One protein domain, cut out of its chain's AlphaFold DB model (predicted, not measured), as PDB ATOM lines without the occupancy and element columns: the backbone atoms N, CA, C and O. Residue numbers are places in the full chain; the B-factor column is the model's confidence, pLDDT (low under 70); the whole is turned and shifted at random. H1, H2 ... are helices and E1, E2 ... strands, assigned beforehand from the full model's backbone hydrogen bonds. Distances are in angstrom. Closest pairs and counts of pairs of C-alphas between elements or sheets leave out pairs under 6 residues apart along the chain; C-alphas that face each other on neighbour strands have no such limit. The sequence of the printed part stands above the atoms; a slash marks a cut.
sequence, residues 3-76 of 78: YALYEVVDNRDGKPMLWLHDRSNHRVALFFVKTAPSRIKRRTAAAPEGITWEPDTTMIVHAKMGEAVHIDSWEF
ATOM      1  N   TYR A   3     258.071 423.420 392.328       96.31
ATOM      2  CA  TYR A   3     258.675 423.484 390.999       96.31
ATOM      3  C   TYR A   3     257.817 424.286 390.018       96.31
ATOM      4  O   TYR A   3     256.586 424.220 390.057       96.31
ATOM      5  N   ALA A   4     258.469 425.020 389.120       95.75
ATOM      6  CA  ALA A   4     257.844 425.667 387.970       95.75
ATOM      7  C   ALA A   4     258.671 425.384 386.711       95.75
ATOM      8  O   ALA A   4     259.894 425.499 386.737       95.75
ATOM      9  N   LEU A   5     258.009 424.982 385.629       96.25
ATOM     10  CA  LEU A   5     258.641 424.652 384.359       96.25
ATOM     11  C   LEU A   5     258.330 425.734 383.336       96.25
ATOM     12  O   LEU A   5     257.163 426.047 383.107       96.25
ATOM     13  N   TYR A   6     259.366 426.250 382.692       94.31
ATOM     14  CA  TYR A   6     259.258 427.272 381.662       94.31
ATOM     15  C   TYR A   6     259.862 426.771 380.358       94.31
ATOM     16  O   TYR A   6     260.855 426.049 380.373       94.31
ATOM     17  N   GLU A   7     259.290 427.177 379.236       93.94
ATOM     18  CA  GLU A   7     259.981 427.184 377.955       93.94
ATOM     19  C   GLU A   7     260.635 428.552 377.785       93.94
ATOM     20  O   GLU A   7     259.996 429.583 377.986       93.94
ATOM     21  N   VAL A   8     261.927 428.566 377.478       90.94
ATOM     22  CA  VAL A   8     262.715 429.794 377.331       90.94
ATOM     23  C   VAL A   8     263.662 429.670 376.147       90.94
ATOM     24  O   VAL A   8     263.994 428.563 375.723       90.94
ATOM     25  N   VAL A   9     264.159 430.802 375.657       89.81
ATOM     26  CA  VAL A   9     265.256 430.851 374.685       89.81
ATOM     27  C   VAL A   9     266.576 431.061 375.427       89.81
ATOM     28  O   VAL A   9     266.694 431.996 376.226       89.81
ATOM     29  N   ASP A  10     267.564 430.200 375.173       85.00
ATOM     30  CA  ASP A  10     268.922 430.348 375.707       85.00
ATOM     31  C   ASP A  10     269.672 431.449 374.953       85.00
ATOM     32  O   ASP A  10     269.823 431.397 373.734       85.00
ATOM     33  N   ASN A  11     270.176 432.446 375.670       84.44
ATOM     34  CA  ASN A  11     270.924 433.569 375.110       84.44
ATOM     35  C   ASN A  11     272.276 433.157 374.511       84.44
ATOM     36  O   ASN A  11     272.843 433.914 373.726       84.44
ATOM     37  N   ARG A  12     272.822 431.994 374.884       82.94
ATOM     38  CA  ARG A  12     274.127 431.521 374.401       82.94
ATOM     39  C   ARG A  12     274.061 431.039 372.959       82.94
ATOM     40  O   ARG A  12     275.020 431.235 372.218       82.94
ATOM     41  N   ASP A  13     272.963 430.392 372.570       85.75
ATOM     42  CA  ASP A  13     272.824 429.783 371.243       85.75
ATOM     43  C   ASP A  13     271.501 430.093 370.524       85.75
ATOM     44  O   ASP A  13     271.303 429.648 369.392       85.75
ATOM     45  N   GLY A  14     270.611 430.865 371.149       86.44
ATOM     46  CA  GLY A  14     269.324 431.273 370.596       86.44
ATOM     47  C   GLY A  14     268.311 430.136 370.469       86.44
ATOM     48  O   GLY A  14     267.323 430.296 369.750       86.44
ATOM     49  N   LYS A  15     268.538 428.979 371.105       88.56
ATOM     50  CA  LYS A  15     267.649 427.819 370.971       88.56
ATOM     51  C   LYS A  15     266.647 427.719 372.120       88.56
ATOM     52  O   LYS A  15     266.967 428.075 373.255       88.56
ATOM     53  N   PRO A  16     265.443 427.179 371.853       90.81
ATOM     54  CA  PRO A  16     264.473 426.913 372.900       90.81
ATOM     55  C   PRO A  16     264.939 425.768 373.805       90.81
ATOM     56  O   PRO A  16     265.508 424.766 373.355       90.81
ATOM     57  N   MET A  17     264.645 425.896 375.092       92.50
ATOM     58  CA  MET A  17     264.907 424.885 376.106       92.50
ATOM     59  C   MET A  17     263.921 424.969 377.265       92.50
ATOM     60  O   MET A  17     263.224 425.962 377.451       92.50
ATOM     61  N   LEU A  18     263.862 423.890 378.044       94.56
ATOM     62  CA  LEU A  18     262.987 423.781 379.201       94.56
ATOM     63  C   LEU A  18     263.767 424.043 380.479       94.56
ATOM     64  O   LEU A  18     264.789 423.408 380.740       94.56
ATOM     65  N   TRP A  19     263.270 424.982 381.268       93.75
ATOM     66  CA  TRP A  19     263.890 425.460 382.488       93.75
ATOM     67  C   TRP A  19     263.018 425.111 383.672       93.75
ATOM     68  O   TRP A  19     261.911 425.622 383.836       93.75
ATOM     69  N   LEU A  20     263.524 424.204 384.492       95.56
ATOM     70  CA  LEU A  20     262.873 423.777 385.712       95.56
ATOM     71  C   LEU A  20     263.417 424.600 386.876       95.56
ATOM     72  O   LEU A  20     264.565 424.416 387.265       95.56
ATOM     73  N   HIS A  21     262.590 425.461 387.451       94.62
ATOM     74  CA  HIS A  21     262.919 426.243 388.633       94.62
ATOM     75  C   HIS A  21     262.416 425.530 389.894       94.62
ATOM     76  O   HIS A  21     261.209 425.398 390.105       94.62
ATOM     77  N   ASP A  22     263.342 425.084 390.743       94.94
ATOM     78  CA  ASP A  22     263.076 424.663 392.118       94.94
ATOM     79  C   ASP A  22     263.064 425.898 393.025       94.94
ATOM     80  O   ASP A  22     264.093 426.348 393.535       94.94
ATOM     81  N   ARG A  23     261.866 426.448 393.221       92.44
ATOM     82  CA  ARG A  23     261.643 427.677 393.995       92.44
ATOM     83  C   ARG A  23     261.884 427.486 395.489       92.44
ATOM     84  O   ARG A  23     261.988 428.468 396.210       92.44
ATOM     85  N   SER A  24     261.913 426.242 395.971       92.94
ATOM     86  CA  SER A  24     262.200 425.955 397.380       92.94
ATOM     87  C   SER A  24     263.688 426.063 397.694       92.94
ATOM     88  O   SER A  24     264.033 426.418 398.815       92.94
ATOM     89  N   ASN A  25     264.550 425.754 396.723       93.19
ATOM     90  CA  ASN A  25     265.999 425.680 396.915       93.19
ATOM     91  C   ASN A  25     266.784 426.691 396.062       93.19
ATOM     92  O   ASN A  25     268.004 426.579 395.988       93.19
ATOM     93  N   HIS A  26     266.105 427.644 395.411       92.25
ATOM     94  CA  HIS A  26     266.724 428.712 394.610       92.25
ATOM     95  C   HIS A  26     267.700 428.188 393.548       92.25
ATOM     96  O   HIS A  26     268.842 428.634 393.416       92.25
ATOM     97  N   ARG A  27     267.252 427.175 392.800       94.25
ATOM     98  CA  ARG A  27     268.067 426.497 391.788       94.25
ATOM     99  C   ARG A  27     267.263 426.146 390.548       94.25
ATOM    100  O   ARG A  27     266.045 425.963 390.599       94.25
ATOM    101  N   VAL A  28     267.960 426.019 389.430       93.88
ATOM    102  CA  VAL A  28     267.400 425.739 388.111       93.88
ATOM    103  C   VAL A  28     268.065 424.530 387.473       93.88
ATOM    104  O   VAL A  28     269.220 424.221 387.748       93.88
ATOM    105  N   ALA A  29     267.322 423.828 386.625       94.69
ATOM    106  CA  ALA A  29     267.835 422.735 385.814       94.69
ATOM    107  C   ALA A  29     267.376 422.880 384.363       94.69
ATOM    108  O   ALA A  29     266.238 423.273 384.086       94.69
ATOM    109  N   LEU A  30     268.271 422.520 383.447       92.56
ATOM    110  CA  LEU A  30     268.084 422.641 382.007       92.56
ATOM    111  C   LEU A  30     267.681 421.295 381.402       92.56
ATOM    112  O   LEU A  30     268.304 420.263 381.656       92.56
ATOM    113  N   PHE A  31     266.664 421.309 380.547       94.12
ATOM    114  CA  PHE A  31     266.223 420.158 379.770       94.12
ATOM    115  C   PHE A  31     266.083 420.539 378.294       94.12
ATOM    116  O   PHE A  31     265.741 421.668 377.947       94.12
ATOM    117  N   PHE A  32     266.298 419.572 377.399       92.25
ATOM    118  CA  PHE A  32     265.999 419.771 375.980       92.25
ATOM    119  C   PHE A  32     264.511 420.072 375.788       92.25
ATOM    120  O   PHE A  32     263.687 419.383 376.391       92.25
ATOM    121  N   VAL A  33     264.174 420.996 374.880       93.00
ATOM    122  CA  VAL A  33     262.780 421.390 374.585       93.00
ATOM    123  C   VAL A  33     261.864 420.210 374.239       93.00
ATOM    124  O   VAL A  33     260.704 420.171 374.622       93.00
ATOM    125  N   LYS A  34     262.411 419.166 373.604       94.06
ATOM    126  CA  LYS A  34     261.685 417.930 373.262       94.06
ATOM    127  C   LYS A  34     261.372 417.016 374.456       94.06
ATOM    128  O   LYS A  34     260.780 415.952 374.278       94.06
ATOM    129  N   THR A  35     261.839 417.347 375.658       96.00
ATOM    130  CA  THR A  35     261.609 416.524 376.851       96.00
ATOM    131  C   THR A  35     260.181 416.732 377.330       96.00
ATOM    132  O   THR A  35     259.817 417.829 377.729       96.00
ATOM    133  N   ALA A  36     259.375 415.671 377.342       95.88
ATOM    134  CA  ALA A  36     257.998 415.766 377.818       95.88
ATOM    135  C   ALA A  36     257.936 416.279 379.279       95.88
ATOM    136  O   ALA A  36     258.604 415.687 380.141       95.88
ATOM    137  N   PRO A  37     257.101 417.292 379.598       96.06
ATOM    138  CA  PRO A  37     256.949 417.815 380.961       96.06
ATOM    139  C   PRO A  37     256.631 416.735 382.006       96.06
ATOM    140  O   PRO A  37     257.198 416.727 383.098       96.06
ATOM    141  N   SER A  38     255.813 415.741 381.644       96.00
ATOM    142  CA  SER A  38     255.480 414.600 382.509       96.00
ATOM    143  C   SER A  38     256.708 413.783 382.934       96.00
ATOM    144  O   SER A  38     256.777 413.305 384.068       96.00
ATOM    145  N   ARG A  39     257.717 413.656 382.062       96.31
ATOM    146  CA  ARG A  39     258.982 412.970 382.369       96.31
ATOM    147  C   ARG A  39     259.830 413.778 383.348       96.31
ATOM    148  O   ARG A  39     260.440 413.184 384.236       96.31
ATOM    149  N   ILE A  40     259.844 415.104 383.208       97.00
ATOM    150  CA  ILE A  40     260.539 416.019 384.126       97.00
ATOM    151  C   ILE A  40     259.895 415.932 385.515       97.00
ATOM    152  O   ILE A  40     260.584 415.637 386.489       97.00
ATOM    153  N   LYS A  41     258.565 416.053 385.588       96.44
ATOM    154  CA  LYS A  41     257.790 415.922 386.830       96.44
ATOM    155  C   LYS A  41     258.034 414.586 387.532       96.44
ATOM    156  O   LYS A  41     258.355 414.562 388.720       96.44
ATOM    157  N   ARG A  42     257.986 413.468 386.794       95.62
ATOM    158  CA  ARG A  42     258.304 412.133 387.336       95.62
ATOM    159  C   ARG A  42     259.728 412.058 387.893       95.62
ATOM    160  O   ARG A  42     259.922 411.481 388.957       95.62
ATOM    161  N   ARG A  43     260.716 412.647 387.209       94.88
ATOM    162  CA  ARG A  43     262.112 412.670 387.680       94.88
ATOM    163  C   ARG A  43     262.261 413.481 388.970       94.88
ATOM    164  O   ARG A  43     262.899 412.993 389.893       94.88
ATOM    165  N   THR A  44     261.619 414.648 389.067       95.12
ATOM    166  CA  THR A  44     261.631 415.463 390.300       95.12
ATOM    167  C   THR A  44     260.927 414.805 391.485       95.12
ATOM    168  O   THR A  44     261.255 415.119 392.622       95.12
ATOM    169  N   ALA A  45     259.969 413.906 391.231       93.81
ATOM    170  CA  ALA A  45     259.290 413.148 392.280       93.81
ATOM    171  C   ALA A  45     260.137 411.974 392.790       93.81
ATOM    172  O   ALA A  45     260.114 411.670 393.976       93.81
ATOM    173  N   ALA A  46     260.838 411.286 391.882       93.19
ATOM    174  CA  ALA A  46     261.518 410.030 392.190       93.19
ATOM    175  C   ALA A  46     262.970 410.204 392.654       93.19
ATOM    176  O   ALA A  46     263.412 409.446 393.508       93.19
ATOM    177  N   ALA A  47     263.711 411.139 392.055       91.88
ATOM    178  CA  ALA A  47     265.142 411.331 392.305       91.88
ATOM    179  C   ALA A  47     265.566 412.775 391.961       91.88
ATOM    180  O   ALA A  47     266.264 413.000 390.960       91.88
ATOM    181  N   PRO A  48     265.094 413.789 392.714       90.81
ATOM    182  CA  PRO A  48     265.452 415.188 392.473       90.81
ATOM    183  C   PRO A  48     266.963 415.454 392.585       90.81
ATOM    184  O   PRO A  48     267.477 416.328 391.894       90.81
ATOM    185  N   GLU A  49     267.691 414.697 393.402       90.12
ATOM    186  CA  GLU A  49     269.152 414.739 393.546       90.12
ATOM    187  C   GLU A  49     269.905 414.237 392.307       90.12
ATOM    188  O   GLU A  49     271.038 414.641 392.065       90.12
ATOM    189  N   GLY A  50     269.265 413.406 391.479       91.94
ATOM    190  CA  GLY A  50     269.820 412.932 390.211       91.94
ATOM    191  C   GLY A  50     269.701 413.942 389.064       91.94
ATOM    192  O   GLY A  50     269.971 413.590 387.913       91.94
ATOM    193  N   ILE A  51     269.218 415.158 389.328       95.19
ATOM    194  CA  ILE A  51     269.136 416.260 388.366       95.19
ATOM    195  C   ILE A  51     270.350 417.171 388.570       95.19
ATOM    196  O   ILE A  51     270.709 417.499 389.697       95.19
ATOM    197  N   THR A  52     270.976 417.594 387.473       94.69
ATOM    198  CA  THR A  52     272.022 418.619 387.519       94.69
ATOM    199  C   THR A  52     271.366 419.972 387.752       94.69
ATOM    200  O   THR A  52     270.627 420.458 386.894       94.69
ATOM    201  N   TRP A  53     271.624 420.546 388.922       94.75
ATOM    202  CA  TRP A  53     271.100 421.839 389.335       94.75
ATOM    203  C   TRP A  53     272.185 422.910 389.301       94.75
ATOM    204  O   TRP A  53     273.329 422.654 389.670       94.75
ATOM    205  N   GLU A  54     271.785 424.119 388.943       92.94
ATOM    206  CA  GLU A  54     272.599 425.331 388.977       92.94
ATOM    207  C   GLU A  54     271.878 426.400 389.815       92.94
ATOM    208  O   GLU A  54     270.654 426.338 389.944       92.94
ATOM    209  N   PRO A  55     272.578 427.383 390.406       92.25
ATOM    210  CA  PRO A  55     271.925 428.491 391.105       92.25
ATOM    211  C   PRO A  55     270.932 429.231 390.199       92.25
ATOM    212  O   PRO A  55     271.207 429.421 389.011       92.25
ATOM    213  N   ASP A  56     269.804 429.688 390.744       85.88
ATOM    214  CA  ASP A  56     268.772 430.415 389.983       85.88
ATOM    215  C   ASP A  56     269.254 431.750 389.385       85.88
ATOM    216  O   ASP A  56     268.674 432.243 388.423       85.88
ATOM    217  N   THR A  57     270.378 432.300 389.843       84.00
ATOM    218  CA  THR A  57     271.039 433.449 389.204       84.00
ATOM    219  C   THR A  57     271.452 433.154 387.765       84.00
ATOM    220  O   THR A  57     271.457 434.049 386.921       84.00
ATOM    221  N   THR A  58     271.739 431.887 387.454       77.88
ATOM    222  CA  THR A  58     272.004 431.414 386.088       77.88
ATOM    223  C   THR A  58     270.808 431.678 385.179       77.88
ATOM    224  O   THR A  58     270.968 431.912 383.978       77.88
ATOM    225  N   MET A  59     269.611 431.726 385.777       75.44
ATOM    226  CA  MET A  59     268.376 431.953 385.065       75.44
ATOM    227  C   MET A  59     268.375 433.334 384.379       75.44
ATOM    228  O   MET A  59     268.063 433.493 383.202       75.44
ATOM    229  N   ILE A  60     268.830 434.338 385.124       71.25
ATOM    230  CA  ILE A  60     268.871 435.742 384.704       71.25
ATOM    231  C   ILE A  60     269.927 435.970 383.615       71.25
ATOM    232  O   ILE A  60     269.739 436.808 382.736       71.25
ATOM    233  N   VAL A  61     271.039 435.231 383.664       77.19
ATOM    234  CA  VAL A  61     272.162 435.418 382.734       77.19
ATOM    235  C   VAL A  61     271.897 434.736 381.391       77.19
ATOM    236  O   VAL A  61     272.228 435.287 380.338       77.19
ATOM    237  N   HIS A  62     271.311 433.535 381.406       77.62
ATOM    238  CA  HIS A  62     271.219 432.701 380.207       77.62
ATOM    239  C   HIS A  62     269.828 432.606 379.584       77.62
ATOM    240  O   HIS A  62     269.772 432.285 378.404       77.62
ATOM    241  N   ALA A  63     268.726 432.922 380.272       75.44
ATOM    242  CA  ALA A  63     267.424 432.986 379.606       75.44
ATOM    243  C   ALA A  63     267.074 434.404 379.204       75.44
ATOM    244  O   ALA A  63     267.220 435.364 379.968       75.44
ATOM    245  N   LYS A  64     266.475 434.524 378.023       75.38
ATOM    246  CA  LYS A  64     265.733 435.721 377.647       75.38
ATOM    247  C   LYS A  64     264.408 435.756 378.417       75.38
ATOM    248  O   LYS A  64     263.359 435.395 377.900       75.38
ATOM    249  N   MET A  65     264.461 436.174 379.684       68.81
ATOM    250  CA  MET A  65     263.335 436.099 380.631       68.81
ATOM    251  C   MET A  65     262.049 436.794 380.150       68.81
ATOM    252  O   MET A  65     260.962 436.369 380.523       68.81
ATOM    253  N   GLY A  66     262.152 437.821 379.299       71.44
ATOM    254  CA  GLY A  66     260.986 438.480 378.690       71.44
ATOM    255  C   GLY A  66     260.190 437.598 377.717       71.44
ATOM    256  O   GLY A  66     259.065 437.941 377.378       71.44
ATOM    257  N   GLU A  67     260.757 436.468 377.289       76.69
ATOM    258  CA  GLU A  67     260.145 435.496 376.373       76.69
ATOM    259  C   GLU A  67     259.855 434.150 377.060       76.69
ATOM    260  O   GLU A  67     259.467 433.189 376.403       76.69
ATOM    261  N   ALA A  68     260.042 434.061 378.382       86.81
ATOM    262  CA  ALA A  68     259.794 432.833 379.124       86.81
ATOM    263  C   ALA A  68     258.289 432.517 379.187       86.81
ATOM    264  O   ALA A  68     257.499 433.289 379.732       86.81
ATOM    265  N   VAL A  69     257.900 431.345 378.689       92.19
ATOM    266  CA  VAL A  69     256.523 430.842 378.724       92.19
ATOM    267  C   VAL A  69     256.387 429.840 379.862       92.19
ATOM    268  O   VAL A  69     257.106 428.846 379.916       92.19
ATOM    269  N   HIS A  70     255.459 430.080 380.788       94.06
ATOM    270  CA  HIS A  70     255.157 429.119 381.851       94.06
ATOM    271  C   HIS A  70     254.399 427.910 381.282       94.06
ATOM    272  O   HIS A  70     253.376 428.081 380.626       94.06
ATOM    273  N   ILE A  71     254.906 426.699 381.531       96.06
ATOM    274  CA  ILE A  71     254.364 425.440 380.993       96.06
ATOM    275  C   ILE A  71     253.558 424.672 382.041       96.06
ATOM    276  O   ILE A  71     252.439 424.248 381.773       96.06
ATOM    277  N   ASP A  72     254.134 424.445 383.223       96.25
ATOM    278  CA  ASP A  72     253.490 423.686 384.301       96.25
ATOM    279  C   ASP A  72     254.103 424.061 385.660       96.25
ATOM    280  O   ASP A  72     255.181 424.657 385.750       96.25
ATOM    281  N   SER A  73     253.419 423.729 386.748       96.88
ATOM    282  CA  SER A  73     253.954 423.842 388.101       96.88
ATOM    283  C   SER A  73     253.431 422.718 388.980       96.88
ATOM    284  O   SER A  73     252.299 422.261 388.837       96.88
ATOM    285  N   TRP A  74     254.264 422.255 389.905       96.62
ATOM    286  CA  TRP A  74     253.875 421.203 390.832       96.62
ATOM    287  C   TRP A  74     254.573 421.355 392.171       96.62
ATOM    288  O   TRP A  74     255.673 421.901 392.278       96.62
ATOM    289  N   GLU A  75     253.917 420.839 393.201       95.06
ATOM    290  CA  GLU A  75     254.438 420.821 394.555       95.06
ATOM    291  C   GLU A  75     254.365 419.394 395.096       95.06
ATOM    292  O   GLU A  75     253.375 418.692 394.891       95.06
ATOM    293  N   PHE A  76     255.427 418.962 395.771       89.44
ATOM    294  CA  PHE A  76     255.418 417.742 396.575       89.44
ATOM    295  C   PHE A  76     255.494 418.134 398.043       89.44
ATOM    296  O   PHE A  76     256.367 418.925 398.425       89.44
TER     297      PHE A  76
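This is residues 3 to 76 of the 78 residues of an uncharacterized protein of Salmonella typhimurium (UniProt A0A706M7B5). A strongly twisted sheet of four strands has one helix on each face: H1 crosses one face slantwise, and the short H2 covers part of the other. The stretch between the helices, residues 47 to 56, passes from one face to the other by way of the E3 edge, where residues 54 to 55 pair with it. The printed part has 74 residues, with two named helices and four named strands in the chain order E1 E2 E3 H1 H2 E4; the sheet's order is E3 E2 E1 E4, antiparallel throughout, and the class is mixed. It is compact, with a radius of gyration of the C-alphas of 11.4 A and spans of 31 by 23 by 18 A.

E1, residues 3 to 9, E2, residues 16 to 22, and E3, residues 27 to 32, form a meander, each strand the antiparallel neighbour of the one before, in two hairpins. N 6 and O 19 are 2.9 A apart, and N 29 and O 20 are 2.9 A apart, within hydrogen-bond range. E4, residues 69 to 75, is the antiparallel neighbour of E1, with N 5 and O 72 at 2.8 A. H1, residues 37 to 46, is over E2 and E1 at a height over the sheet of 9.3 A; its closest C-alphas to E4 are those of Pro 37 and Asp 72, 7.6 A. H2, residues 57 to 62, is on the opposite face, over E2 at a height of 8.9 A; its closest C-alphas to E3 are those of Met 59 and Val 28, 7.0 A. In H1 and H2 every O i to N i+4 pair is within hydrogen-bond range.

E1 begins at C-alpha 3 (258.675, 423.484, 390.999) and is 19.1 A long; E2 is 19.4 A, E3 17.3 A and H1 14.4 A. H2 is 9.0 A long. E4, 18.9 A, ends at C-alpha 75 (254.438, 420.821, 394.555).

The C-alphas farthest apart, of Asp 13 and Phe 76, are 33.0 A apart. The printed part has no cut and no long link. Mean pLDDT of the printed part is 90.4; residue 65 is under 70.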